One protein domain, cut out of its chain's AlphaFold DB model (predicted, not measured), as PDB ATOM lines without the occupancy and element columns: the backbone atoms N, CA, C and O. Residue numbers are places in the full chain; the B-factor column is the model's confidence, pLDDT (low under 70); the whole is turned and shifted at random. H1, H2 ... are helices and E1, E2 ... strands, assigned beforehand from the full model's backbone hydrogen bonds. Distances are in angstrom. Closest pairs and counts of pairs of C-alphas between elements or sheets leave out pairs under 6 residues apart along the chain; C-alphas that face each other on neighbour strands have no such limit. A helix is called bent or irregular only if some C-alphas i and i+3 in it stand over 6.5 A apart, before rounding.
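Overview. This is residues 5 to 85 of the 404 residues of the protein "Site-specific integrase" of Candidatus Sulfurimonas baltica (UniProt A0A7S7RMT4). A small sheet of three strands has one long helix, H1, packed along one of its faces with the helix's first half, while the far end of the same helix, residues 74 to 85, sticks out beyond the sheet as a free arm. The link between E1 and E2, with Lys 24, lies at the other end of the long axis, and the first two printed residues, 5 to 6, pair briefly with the edge strand E1. The printed part has 81 residues, with three named strands and then one named helix, in the order E1, E2, E3, H1; the sheet's order is E1 - E2 - E3, all antiparallel, and the class is mixed, helices and strands. The whole is only just loose, close to extended, with a radius of gyration of the C-alphas of 17.3 A, and it is a rod that spans 64 by 21 by 20 A.

Arrangement. The printed part begins with a short pairing, residues 5 to 6 antiparallel to residues 16 to 17 of E1, the strand of residues 15 to 19. E1 forms a hairpin with E2, residues 30 to 36; they are antiparallel, with 146 degrees between their N-to-C directions. The C-alphas of Ile 15 and Ile 33 face each other at 4.7 A, and N 16 and O 32 are within hydrogen-bond range at 2.8 A, as are N 32 and O 16 at 2.8 A. E2 forms a second hairpin with E3, residues 42 to 47, antiparallel at 152 degrees. Here N 33 and O 45 are within hydrogen-bond range at 2.9 A, and N 43 and O 35 at 2.8 A. The three strands are a meander, each strand after the first being the antiparallel neighbour of the one before; E1 and E3 are edge strands and E2 is the inner one. H1, residues 52 to 85, is on this sheet at a height of 7.3 A over it, which gives two layers, a helix on one face of a sheet. It lies over E2, where 8 of its 34 C-alphas fall on the local plane; 2 fall on E1, and H1 is only just not over that strand. H1 runs along the strands, at 20 degrees to E2 on the local plane. The closest C-alphas of E2 and H1 are those of Ile 33 and Leu 59, 6.1 A apart. Those of E1 and H1 are Ile 15 and Ala 55, at 7.1 A, and those of E3 and H1 are Cys 47 and Ala 55, at 6.7 A. In H1 every O i to N i+4 pair is within hydrogen-bond range.

Along the chain. E1, residues 15 to 19, begins at C-alpha 15, (581.184, 318.512, 425.035). E2, residues 30 to 36, measures 20.2 A from first to last C-alpha, and E3, residues 42 to 47, measures 15.4 A. H1, residues 52 to 85, is 48.7 A long and not bent; it runs from C-alpha 52 at (585.926, 318.746, 431.180) to C-alpha 85 at (594.099, 323.950, 383.474).

Size, cuts and confidence. The C-alphas of Lys 24 and Met 85 are the two farthest apart, at 64.4 A. Without residues 74 to 85, the body of 69 residues spans 48 by 21 by 21 A. The printed part has no cut. The links E2 to E3 and E3 to H1 are tight, and the link E1 to E2, of 10 residues, is short. The mean pLDDT of the printed part is 79.9, and 11 residues are under 70: 8 to 10, 21 to 24, 73 to 74 and 76 to 77.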
ATOM      1  N   ARG A   5     573.981 315.535 429.274       81.75
ATOM      2  CA  ARG A   5     574.000 316.946 429.673       81.75
ATOM      3  C   ARG A   5     575.057 317.670 428.860       81.75
ATOM      4  O   ARG A   5     576.220 317.289 428.852       81.75
ATOM      5  N   LYS A   6     574.659 318.731 428.168       79.31
ATOM      6  CA  LYS A   6     575.599 319.614 427.476       79.31
ATOM      7  C   LYS A   6     576.295 320.509 428.502       79.31
ATOM      8  O   LYS A   6     575.618 321.101 429.342       79.31
ATOM      9  N   LEU A   7     577.621 320.621 428.438       76.38
ATOM     10  CA  LEU A   7     578.353 321.500 429.351       76.38
ATOM     11  C   LEU A   7     578.038 322.975 429.057       76.38
ATOM     12  O   LEU A   7     578.056 323.415 427.904       76.38
ATOM     13  N   LYS A   8     577.756 323.751 430.112       65.62
ATOM     14  CA  LYS A   8     577.538 325.202 430.019       65.62
ATOM     15  C   LYS A   8     578.881 325.926 429.859       65.62
ATOM     16  O   LYS A   8     579.855 325.607 430.535       65.62
ATOM     17  N   GLY A   9     578.913 326.921 428.974       67.69
ATOM     18  CA  GLY A   9     580.090 327.745 428.684       67.69
ATOM     19  C   GLY A   9     580.474 327.707 427.204       67.69
ATOM     20  O   GLY A   9     580.520 326.643 426.589       67.69
ATOM     21  N   LYS A  10     580.776 328.879 426.628       67.44
ATOM     22  CA  LYS A  10     581.019 329.067 425.182       67.44
ATOM     23  C   LYS A  10     582.084 328.105 424.626       67.44
ATOM     24  O   LYS A  10     581.915 327.588 423.526       67.44
ATOM     25  N   LYS A  11     583.121 327.799 425.418       74.38
ATOM     26  CA  LYS A  11     584.215 326.881 425.053       74.38
ATOM     27  C   LYS A  11     583.883 325.384 425.180       74.38
ATOM     28  O   LYS A  11     584.493 324.582 424.487       74.38
ATOM     29  N   TYR A  12     582.891 325.001 425.990       80.12
ATOM     30  CA  TYR A  12     582.506 323.597 426.221       80.12
ATOM     31  C   TYR A  12     581.237 323.177 425.461       80.12
ATOM     32  O   TYR A  12     580.757 322.058 425.613       80.12
ATOM     33  N   ASN A  13     580.707 324.044 424.590       79.19
ATOM     34  CA  ASN A  13     579.434 323.879 423.871       79.19
ATOM     35  C   ASN A  13     579.402 322.699 422.868       79.19
ATOM     36  O   ASN A  13     578.425 322.494 422.149       79.19
ATOM     37  N   SER A  14     580.477 321.928 422.782       84.00
ATOM     38  CA  SER A  14     580.596 320.732 421.948       84.00
ATOM     39  C   SER A  14     580.979 319.498 422.770       84.00
ATOM     40  O   SER A  14     581.364 318.484 422.201       84.00
ATOM     41  N   ILE A  15     580.874 319.584 424.096       87.31
ATOM     42  CA  ILE A  15     581.184 318.512 425.035       87.31
ATOM     43  C   ILE A  15     579.909 318.158 425.800       87.31
ATOM     44  O   ILE A  15     579.152 319.030 426.239       87.31
ATOM     45  N   TYR A  16     579.671 316.861 425.938       87.19
ATOM     46  CA  TYR A  16     578.516 316.292 426.607       87.19
ATOM     47  C   TYR A  16     578.983 315.369 427.718       87.19
ATOM     48  O   TYR A  16     579.868 314.543 427.523       87.19
ATOM     49  N   GLU A  17     578.352 315.490 428.868       85.31
ATOM     50  CA  GLU A  17     578.478 314.556 429.968       85.31
ATOM     51  C   GLU A  17     577.392 313.502 429.832       85.31
ATOM     52  O   GLU A  17     576.223 313.817 429.599       85.31
ATOM     53  N   TYR A  18     577.789 312.250 429.967       84.50
ATOM     54  CA  TYR A  18     576.888 311.121 430.055       84.50
ATOM     55  C   TYR A  18     576.723 310.724 431.516       84.50
ATOM     56  O   TYR A  18     577.715 310.579 432.234       84.50
ATOM     57  N   PHE A  19     575.480 310.518 431.931       81.38
ATOM     58  CA  PHE A  19     575.104 310.021 433.250       81.38
ATOM     59  C   PHE A  19     574.064 308.910 433.084       81.38
ATOM     60  O   PHE A  19     573.419 308.786 432.041       81.38
ATOM     61  N   LYS A  20     573.917 308.059 434.098       75.56
ATOM     62  CA  LYS A  20     572.914 306.991 434.079       75.56
ATOM     63  C   LYS A  20     571.577 307.585 434.525       75.56
ATOM     64  O   LYS A  20     571.519 308.184 435.591       75.56
ATOM     65  N   ASP A  21     570.511 307.393 433.748       69.25
ATOM     66  CA  ASP A  21     569.175 307.943 434.063       69.25
ATOM     67  C   ASP A  21     568.635 307.481 435.432       69.25
ATOM     68  O   ASP A  21     567.806 308.160 436.029       69.25
ATOM     69  N   SER A  22     569.119 306.344 435.947       69.81
ATOM     70  CA  SER A  22     568.741 305.788 437.253       69.81
ATOM     71  C   SER A  22     569.440 306.444 438.452       69.81
ATOM     72  O   SER A  22     569.153 306.073 439.586       69.81
ATOM     73  N   ASP A  23     570.409 307.333 438.223       68.19
ATOM     74  CA  ASP A  23     571.204 307.973 439.272       68.19
ATOM     75  C   ASP A  23     570.571 309.316 439.684       68.19
ATOM     76  O   ASP A  23     570.465 310.235 438.864       68.19
ATOM     77  N   LYS A  24     570.140 309.434 440.951       66.19
ATOM     78  CA  LYS A  24     569.475 310.641 441.481       66.19
ATOM     79  C   LYS A  24     570.394 311.869 441.443       66.19
ATOM     80  O   LYS A  24     569.908 312.967 441.176       66.19
ATOM     81  N   ASP A  25     571.704 311.668 441.600       71.94
ATOM     82  CA  ASP A  25     572.697 312.748 441.681       71.94
ATOM     83  C   ASP A  25     573.251 313.162 440.305       71.94
ATOM     84  O   ASP A  25     574.017 314.124 440.194       71.94
ATOM     85  N   LYS A  26     572.856 312.456 439.230       72.38
ATOM     86  CA  LYS A  26     573.278 312.704 437.835       72.38
ATOM     87  C   LYS A  26     574.795 312.893 437.695       72.38
ATOM     88  O   LYS A  26     575.260 313.806 437.001       72.38
ATOM     89  N   ARG A  27     575.575 312.036 438.359       76.06
ATOM     90  CA  ARG A  27     577.039 312.097 438.334       76.06
ATOM     91  C   ARG A  27     577.567 311.746 436.940       76.06
ATOM     92  O   ARG A  27     577.105 310.801 436.302       76.06
ATOM     93  N   THR A  28     578.549 312.507 436.460       78.94
ATOM     94  CA  THR A  28     579.178 312.270 435.154       78.94
ATOM     95  C   THR A  28     579.940 310.942 435.156       78.94
ATOM     96  O   THR A  28     580.857 310.749 435.948       78.94
ATOM     97  N   ILE A  29     579.574 310.046 434.239       80.25
ATOM     98  CA  ILE A  29     580.185 308.721 434.036       80.25
ATOM     99  C   ILE A  29     581.178 308.751 432.871       80.25
ATOM    100  O   ILE A  29     582.171 308.028 432.871       80.25
ATOM    101  N   ALA A  30     580.906 309.561 431.848       83.00
ATOM    102  CA  ALA A  30     581.781 309.694 430.691       83.00
ATOM    103  C   ALA A  30     581.594 311.043 429.999       83.00
ATOM    104  O   ALA A  30     580.514 311.633 430.052       83.00
ATOM    105  N   TYR A  31     582.621 311.480 429.277       88.12
ATOM    106  CA  TYR A  31     582.542 312.635 428.396       88.12
ATOM    107  C   TYR A  31     582.420 312.190 426.938       88.12
ATOM    108  O   TYR A  31     582.950 311.163 426.511       88.12
ATOM    109  N   TYR A  32     581.694 312.989 426.172       89.81
ATOM    110  CA  TYR A  32     581.516 312.847 424.740       89.81
ATOM    111  C   TYR A  32     581.853 314.171 424.076       89.81
ATOM    112  O   TYR A  32     581.437 315.231 424.539       89.81
ATOM    113  N   ILE A  33     582.545 314.106 422.950       90.94
ATOM    114  CA  ILE A  33     582.848 315.271 422.126       90.94
ATOM    115  C   ILE A  33     582.026 315.216 420.844       90.94
ATOM    116  O   ILE A  33     581.813 314.146 420.274       90.94
ATOM    117  N   GLN A  34     581.560 316.375 420.389       90.62
ATOM    118  CA  GLN A  34     580.873 316.537 419.117       90.62
ATOM    119  C   GLN A  34     581.688 317.437 418.191       90.62
ATOM    120  O   GLN A  34     582.002 318.575 418.527       90.62
ATOM    121  N   TYR A  35     582.000 316.947 417.001       88.75
ATOM    122  CA  TYR A  35     582.719 317.686 415.964       88.75
ATOM    123  C   TYR A  35     582.114 317.375 414.592       88.75
ATOM    124  O   TYR A  35     581.192 316.567 414.490       88.75
ATOM    125  N   ARG A  36     582.583 318.050 413.541       84.56
ATOM    126  CA  ARG A  36     582.238 317.702 412.158       84.56
ATOM    127  C   ARG A  36     583.407 316.967 411.525       84.56
ATOM    128  O   ARG A  36     584.532 317.435 411.671       84.56
ATOM    129  N   ASP A  37     583.149 315.840 410.878       82.06
ATOM    130  CA  ASP A  37     584.176 315.070 410.173       82.06
ATOM    131  C   ASP A  37     584.629 315.757 408.871       82.06
ATOM    132  O   ASP A  37     584.274 316.910 408.585       82.06
ATOM    133  N   ILE A  38     585.476 315.068 408.107       76.38
ATOM    134  CA  ILE A  38     586.087 315.601 406.888       76.38
ATOM    135  C   ILE A  38     585.039 315.954 405.822       76.38
ATOM    136  O   ILE A  38     585.156 317.002 405.191       76.38
ATOM    137  N   ASP A  39     583.949 315.182 405.761       74.44
ATOM    138  CA  ASP A  39     582.793 315.365 404.871       74.44
ATOM    139  C   ASP A  39     581.741 316.331 405.449       74.44
ATOM    140  O   ASP A  39     580.637 316.476 404.927       74.44
ATOM    141  N   ASN A  40     582.083 317.015 406.544       80.38
ATOM    142  CA  ASN A  40     581.257 318.004 407.230       80.38
ATOM    143  C   ASN A  40     580.017 317.445 407.957       80.38
ATOM    144  O   ASN A  40     579.133 318.222 408.349       80.38
ATOM    145  N   ASN A  41     579.983 316.138 408.226       82.00
ATOM    146  CA  ASN A  41     578.914 315.478 408.971       82.00
ATOM    147  C   ASN A  41     579.154 315.557 410.488       82.00
ATOM    148  O   ASN A  41     580.288 315.397 410.951       82.00
ATOM    149  N   PRO A  42     578.113 315.789 411.310       87.62
ATOM    150  CA  PRO A  42     578.260 315.832 412.759       87.62
ATOM    151  C   PRO A  42     578.534 314.432 413.332       87.62
ATOM    152  O   PRO A  42     577.738 313.509 413.173       87.62
ATOM    153  N   LYS A  43     579.635 314.285 414.069       89.56
ATOM    154  CA  LYS A  43     580.002 313.077 414.817       89.56
ATOM    155  C   LYS A  43     580.018 313.378 416.308       89.56
ATOM    156  O   LYS A  43     580.591 314.379 416.729       89.56
ATOM    157  N   LYS A  44     579.402 312.502 417.106       90.69
ATOM    158  CA  LYS A  44     579.473 312.512 418.572       90.69
ATOM    159  C   LYS A  44     580.111 311.206 419.029       90.69
ATOM    160  O   LYS A  44     579.563 310.143 418.755       90.69
ATOM    161  N   ILE A  45     581.254 311.282 419.703       89.88
ATOM    162  CA  ILE A  45     582.004 310.103 420.159       89.88
ATOM    163  C   ILE A  45     582.318 310.209 421.645       89.88
ATOM    164  O   ILE A  45     582.507 311.313 422.159       89.88
ATOM    165  N   LYS A  46     582.385 309.063 422.325       89.69
ATOM    166  CA  LYS A  46     582.905 308.975 423.692       89.69
ATOM    167  C   LYS A  46     584.401 309.289 423.656       89.69
ATOM    168  O   LYS A  46     585.103 308.749 422.804       89.69
ATOM    169  N   CYS A  47     584.880 310.142 424.552       86.25
ATOM    170  CA  CYS A  47     586.304 310.439 424.694       86.25
ATOM    171  C   CYS A  47     586.834 309.917 426.030       86.25
ATOM    172  O   CYS A  47     586.105 309.881 427.023       86.25
ATOM    173  N   ASP A  48     588.109 309.541 426.048       85.69
ATOM    174  CA  ASP A  48     588.806 309.096 427.255       85.69
ATOM    175  C   ASP A  48     589.313 310.305 428.052       85.69
ATOM    176  O   ASP A  48     590.496 310.625 428.068       85.69
ATOM    177  N   ALA A  49     588.374 311.062 428.616       85.62
ATOM    178  CA  ALA A  49     588.657 312.238 429.429       85.62
ATOM    179  C   ALA A  49     588.163 312.013 430.856       85.62
ATOM    180  O   ALA A  49     587.045 311.536 431.062       85.62
ATOM    181  N   ARG A  50     588.970 312.405 431.842       84.06
ATOM    182  CA  ARG A  50     588.629 312.322 433.271       84.06
ATOM    183  C   ARG A  50     587.916 313.577 433.764       84.06
ATOM    184  O   ARG A  50     587.191 313.537 434.754       84.06
ATOM    185  N   ASN A  51     588.089 314.691 433.058       85.44
ATOM    186  CA  ASN A  51     587.470 315.973 433.369       85.44
ATOM    187  C   ASN A  51     587.129 316.768 432.092       85.44
ATOM    188  O   ASN A  51     587.535 316.429 430.978       85.44
ATOM    189  N   LYS A  52     586.370 317.856 432.266       82.50
ATOM    190  CA  LYS A  52     585.926 318.746 431.180       82.50
ATOM    191  C   LYS A  52     587.067 319.412 430.399       82.50
ATOM    192  O   LYS A  52     586.878 319.723 429.225       82.50
ATOM    193  N   ASP A  53     588.221 319.646 431.024       84.69
ATOM    194  CA  ASP A  53     589.354 320.341 430.402       84.69
ATOM    195  C   ASP A  53     590.193 319.384 429.540       84.69
ATOM    196  O   ASP A  53     590.582 319.737 428.427       84.69
ATOM    197  N   GLU A  54     590.351 318.130 429.967       86.00
ATOM    198  CA  GLU A  54     590.880 317.045 429.132       86.00
ATOM    199  C   GLU A  54     589.979 316.777 427.921       86.00
ATOM    200  O   GLU A  54     590.465 316.680 426.794       86.00
ATOM    201  N   ALA A  55     588.654 316.742 428.117       85.06
ATOM    202  CA  ALA A  55     587.703 316.589 427.015       85.06
ATOM    203  C   ALA A  55     587.798 317.751 426.008       85.06
ATOM    204  O   ALA A  55     587.665 317.548 424.799       85.06
ATOM    205  N   LEU A  56     588.057 318.970 426.497       87.62
ATOM    206  CA  LEU A  56     588.267 320.150 425.660       87.62
ATOM    207  C   LEU A  56     589.567 320.050 424.855       87.62
ATOM    208  O   LEU A  56     589.564 320.384 423.670       87.62
ATOM    209  N   LYS A  57     590.649 319.555 425.464       88.94
ATOM    210  CA  LYS A  57     591.919 319.307 424.772       88.94
ATOM    211  C   LYS A  57     591.741 318.301 423.632       88.94
ATOM    212  O   LYS A  57     592.043 318.634 422.492       88.94
ATOM    213  N   ILE A  58     591.127 317.146 423.905       87.50
ATOM    214  CA  ILE A  58     590.861 316.106 422.892       87.50
ATOM    215  C   ILE A  58     589.991 316.653 421.748       87.50
ATOM    216  O   ILE A  58     590.256 316.382 420.576       87.50
ATOM    217  N   LEU A  59     588.960 317.448 422.059       88.31
ATOM    218  CA  LEU A  59     588.127 318.093 421.041       88.31
ATOM    219  C   LEU A  59     588.934 319.058 420.158       88.31
ATOM    220  O   LEU A  59     588.727 319.083 418.944       88.31
ATOM    221  N   ASN A  60     589.803 319.875 420.755       89.19
ATOM    222  CA  ASN A  60     590.614 320.851 420.027       89.19
ATOM    223  C   ASN A  60     591.669 320.169 419.153       89.19
ATOM    224  O   ASN A  60     591.795 320.540 417.988       89.19
ATOM    225  N   ASP A  61     592.341 319.138 419.665       88.44
ATOM    226  CA  ASP A  61     593.301 318.337 418.903       88.44
ATOM    227  C   ASP A  61     592.614 317.678 417.698       88.44
ATOM    228  O   ASP A  61     593.093 317.787 416.569       88.44
ATOM    229  N   LYS A  62     591.416 317.106 417.899       87.06
ATOM    230  CA  LYS A  62     590.628 316.511 416.811       87.06
ATOM    231  C   LYS A  62     590.186 317.542 415.771       87.06
ATOM    232  O   LYS A  62     590.218 317.269 414.575       87.06
ATOM    233  N   LYS A  63     589.781 318.743 416.200       86.81
ATOM    234  CA  LYS A  63     589.452 319.847 415.282       86.81
ATOM    235  C   LYS A  63     590.676 320.319 414.496       86.81
ATOM    236  O   LYS A  63     590.534 320.611 413.312       86.81
ATOM    237  N   ALA A  64     591.844 320.393 415.131       86.50
ATOM    238  CA  ALA A  64     593.090 320.801 414.490       86.50
ATOM    239  C   ALA A  64     593.570 319.770 413.456       86.50
ATOM    240  O   ALA A  64     593.983 320.159 412.367       86.50
ATOM    241  N   GLU A  65     593.463 318.474 413.764       85.31
ATOM    242  CA  GLU A  65     593.711 317.362 412.833       85.31
ATOM    243  C   GLU A  65     592.806 317.478 411.595       85.31
ATOM    244  O   GLU A  65     593.296 317.623 410.480       85.31
ATOM    245  N   ILE A  66     591.487 317.579 411.793       84.00
ATOM    246  CA  ILE A  66     590.514 317.690 410.691       84.00
ATOM    247  C   ILE A  66     590.721 318.970 409.870       84.00
ATOM    248  O   ILE A  66     590.534 318.967 408.655       84.00
ATOM    249  N   ALA A  67     591.095 320.083 410.508       82.44
ATOM    250  CA  ALA A  67     591.405 321.323 409.803       82.44
ATOM    251  C   ALA A  67     592.654 321.180 408.920       82.44
ATOM    252  O   ALA A  67     592.627 321.622 407.772       82.44
ATOM    253  N   LYS A  68     593.716 320.529 409.418       81.69
ATOM    254  CA  LYS A  68     594.906 320.208 408.616       81.69
ATOM    255  C   LYS A  68     594.549 319.320 407.429       81.69
ATOM    256  O   LYS A  68     594.957 319.631 406.314       81.69
ATOM    257  N   ASP A  69     593.738 318.288 407.648       74.88
ATOM    258  CA  ASP A  69     593.317 317.375 406.584       74.88
ATOM    259  C   ASP A  69     592.470 318.091 405.521       74.88
ATOM    260  O   ASP A  69     592.698 317.923 404.326       74.88
ATOM    261  N   ARG A  70     591.540 318.966 405.928       74.81
ATOM    262  CA  ARG A  70     590.751 319.793 404.996       74.81
ATOM    263  C   ARG A  70     591.625 320.737 404.174       74.81
ATOM    264  O   ARG A  70     591.410 320.854 402.972       74.81
ATOM    265  N   ILE A  71     592.610 321.388 404.798       75.94
ATOM    266  CA  ILE A  71     593.566 322.264 404.101       75.94
ATOM    267  C   ILE A  71     594.399 321.454 403.102       75.94
ATOM    268  O   ILE A  71     594.597 321.906 401.975       75.94
ATOM    269  N   ALA A  72     594.858 320.259 403.482       70.88
ATOM    270  CA  ALA A  72     595.597 319.369 402.591       70.88
ATOM    271  C   ALA A  72     594.743 318.939 401.386       70.88
ATOM    272  O   ALA A  72     595.183 319.100 400.252       70.88
ATOM    273  N   ILE A  73     593.496 318.512 401.611       69.88
ATOM    274  CA  ILE A  73     592.549 318.155 400.542       69.88
ATOM    275  C   ILE A  73     592.280 319.344 399.619       69.88
ATOM    276  O   ILE A  73     592.285 319.195 398.399       69.88
ATOM    277  N   GLN A  74     592.058 320.536 400.177       69.25
ATOM    278  CA  GLN A  74     591.807 321.740 399.388       69.25
ATOM    279  C   GLN A  74     593.036 322.135 398.558       69.25
ATOM    280  O   GLN A  74     592.898 322.521 397.395       69.25
ATOM    281  N   LYS A  75     594.239 322.011 399.129       70.31
ATOM    282  CA  LYS A  75     595.502 322.236 398.423       70.31
ATOM    283  C   LYS A  75     595.690 321.225 397.291       70.31
ATOM    284  O   LYS A  75     596.010 321.639 396.183       70.31
ATOM    285  N   ASP A  76     595.433 319.945 397.535       67.88
ATOM    286  CA  ASP A  76     595.533 318.889 396.524       67.88
ATOM    287  C   ASP A  76     594.507 319.073 395.401       67.88
ATOM    288  O   ASP A  76     594.857 318.979 394.225       67.88
ATOM    289  N   ALA A  77     593.259 319.421 395.733       66.12
ATOM    290  CA  ALA A  77     592.220 319.731 394.753       66.12
ATOM    291  C   ALA A  77     592.577 320.962 393.903       66.12
ATOM    292  O   ALA A  77     592.357 320.955 392.691       66.12
ATOM    293  N   SER A  78     593.168 321.991 394.521       70.75
ATOM    294  CA  SER A  78     593.662 323.190 393.833       70.75
ATOM    295  C   SER A  78     594.842 322.872 392.909       70.75
ATOM    296  O   SER A  78     594.829 323.259 391.743       70.75
ATOM    297  N   LEU A  79     595.822 322.087 393.372       71.75
ATOM    298  CA  LEU A  79     596.950 321.622 392.557       71.75
ATOM    299  C   LEU A  79     596.486 320.766 391.376       71.75
ATOM    300  O   LEU A  79     597.013 320.896 390.271       71.75
ATOM    301  N   LEU A  80     595.492 319.903 391.588       72.06
ATOM    302  CA  LEU A  80     594.890 319.106 390.527       72.06
ATOM    303  C   LEU A  80     594.187 319.998 389.499       72.06
ATOM    304  O   LEU A  80     594.445 319.855 388.307       72.06
ATOM    305  N   HIS A  81     593.375 320.960 389.949       71.31
ATOM    306  CA  HIS A  81     592.749 321.955 389.072       71.31
ATOM    307  C   HIS A  81     593.789 322.741 388.270       71.31
ATOM    308  O   HIS A  81     593.652 322.875 387.059       71.31
ATOM    309  N   GLN A  82     594.866 323.203 388.909       72.38
ATOM    310  CA  GLN A  82     595.966 323.893 388.233       72.38
ATOM    311  C   GLN A  82     596.644 323.005 387.185       72.38
ATOM    312  O   GLN A  82     596.917 323.457 386.076       72.38
ATOM    313  N   LYS A  83     596.901 321.729 387.500       75.69
ATOM    314  CA  LYS A  83     597.484 320.772 386.547       75.69
ATOM    315  C   LYS A  83     596.567 320.505 385.355       75.69
ATOM    316  O   LYS A  83     597.076 320.382 384.244       75.69
ATOM    317  N   VAL A  84     595.258 320.411 385.579       73.25
ATOM    318  CA  VAL A  84     594.256 320.239 384.517       73.25
ATOM    319  C   VAL A  84     594.237 321.478 383.620       73.25
ATOM    320  O   VAL A  84     594.444 321.350 382.417       73.25
ATOM    321  N   MET A  85     594.112 322.675 384.207       70.25
ATOM    322  CA  MET A  85     594.099 323.950 383.474       70.25
ATOM    323  C   MET A  85     595.383 324.183 382.668       70.25
ATOM    324  O   MET A  85     595.330 324.641 381.532       70.25
TER     325      MET A  85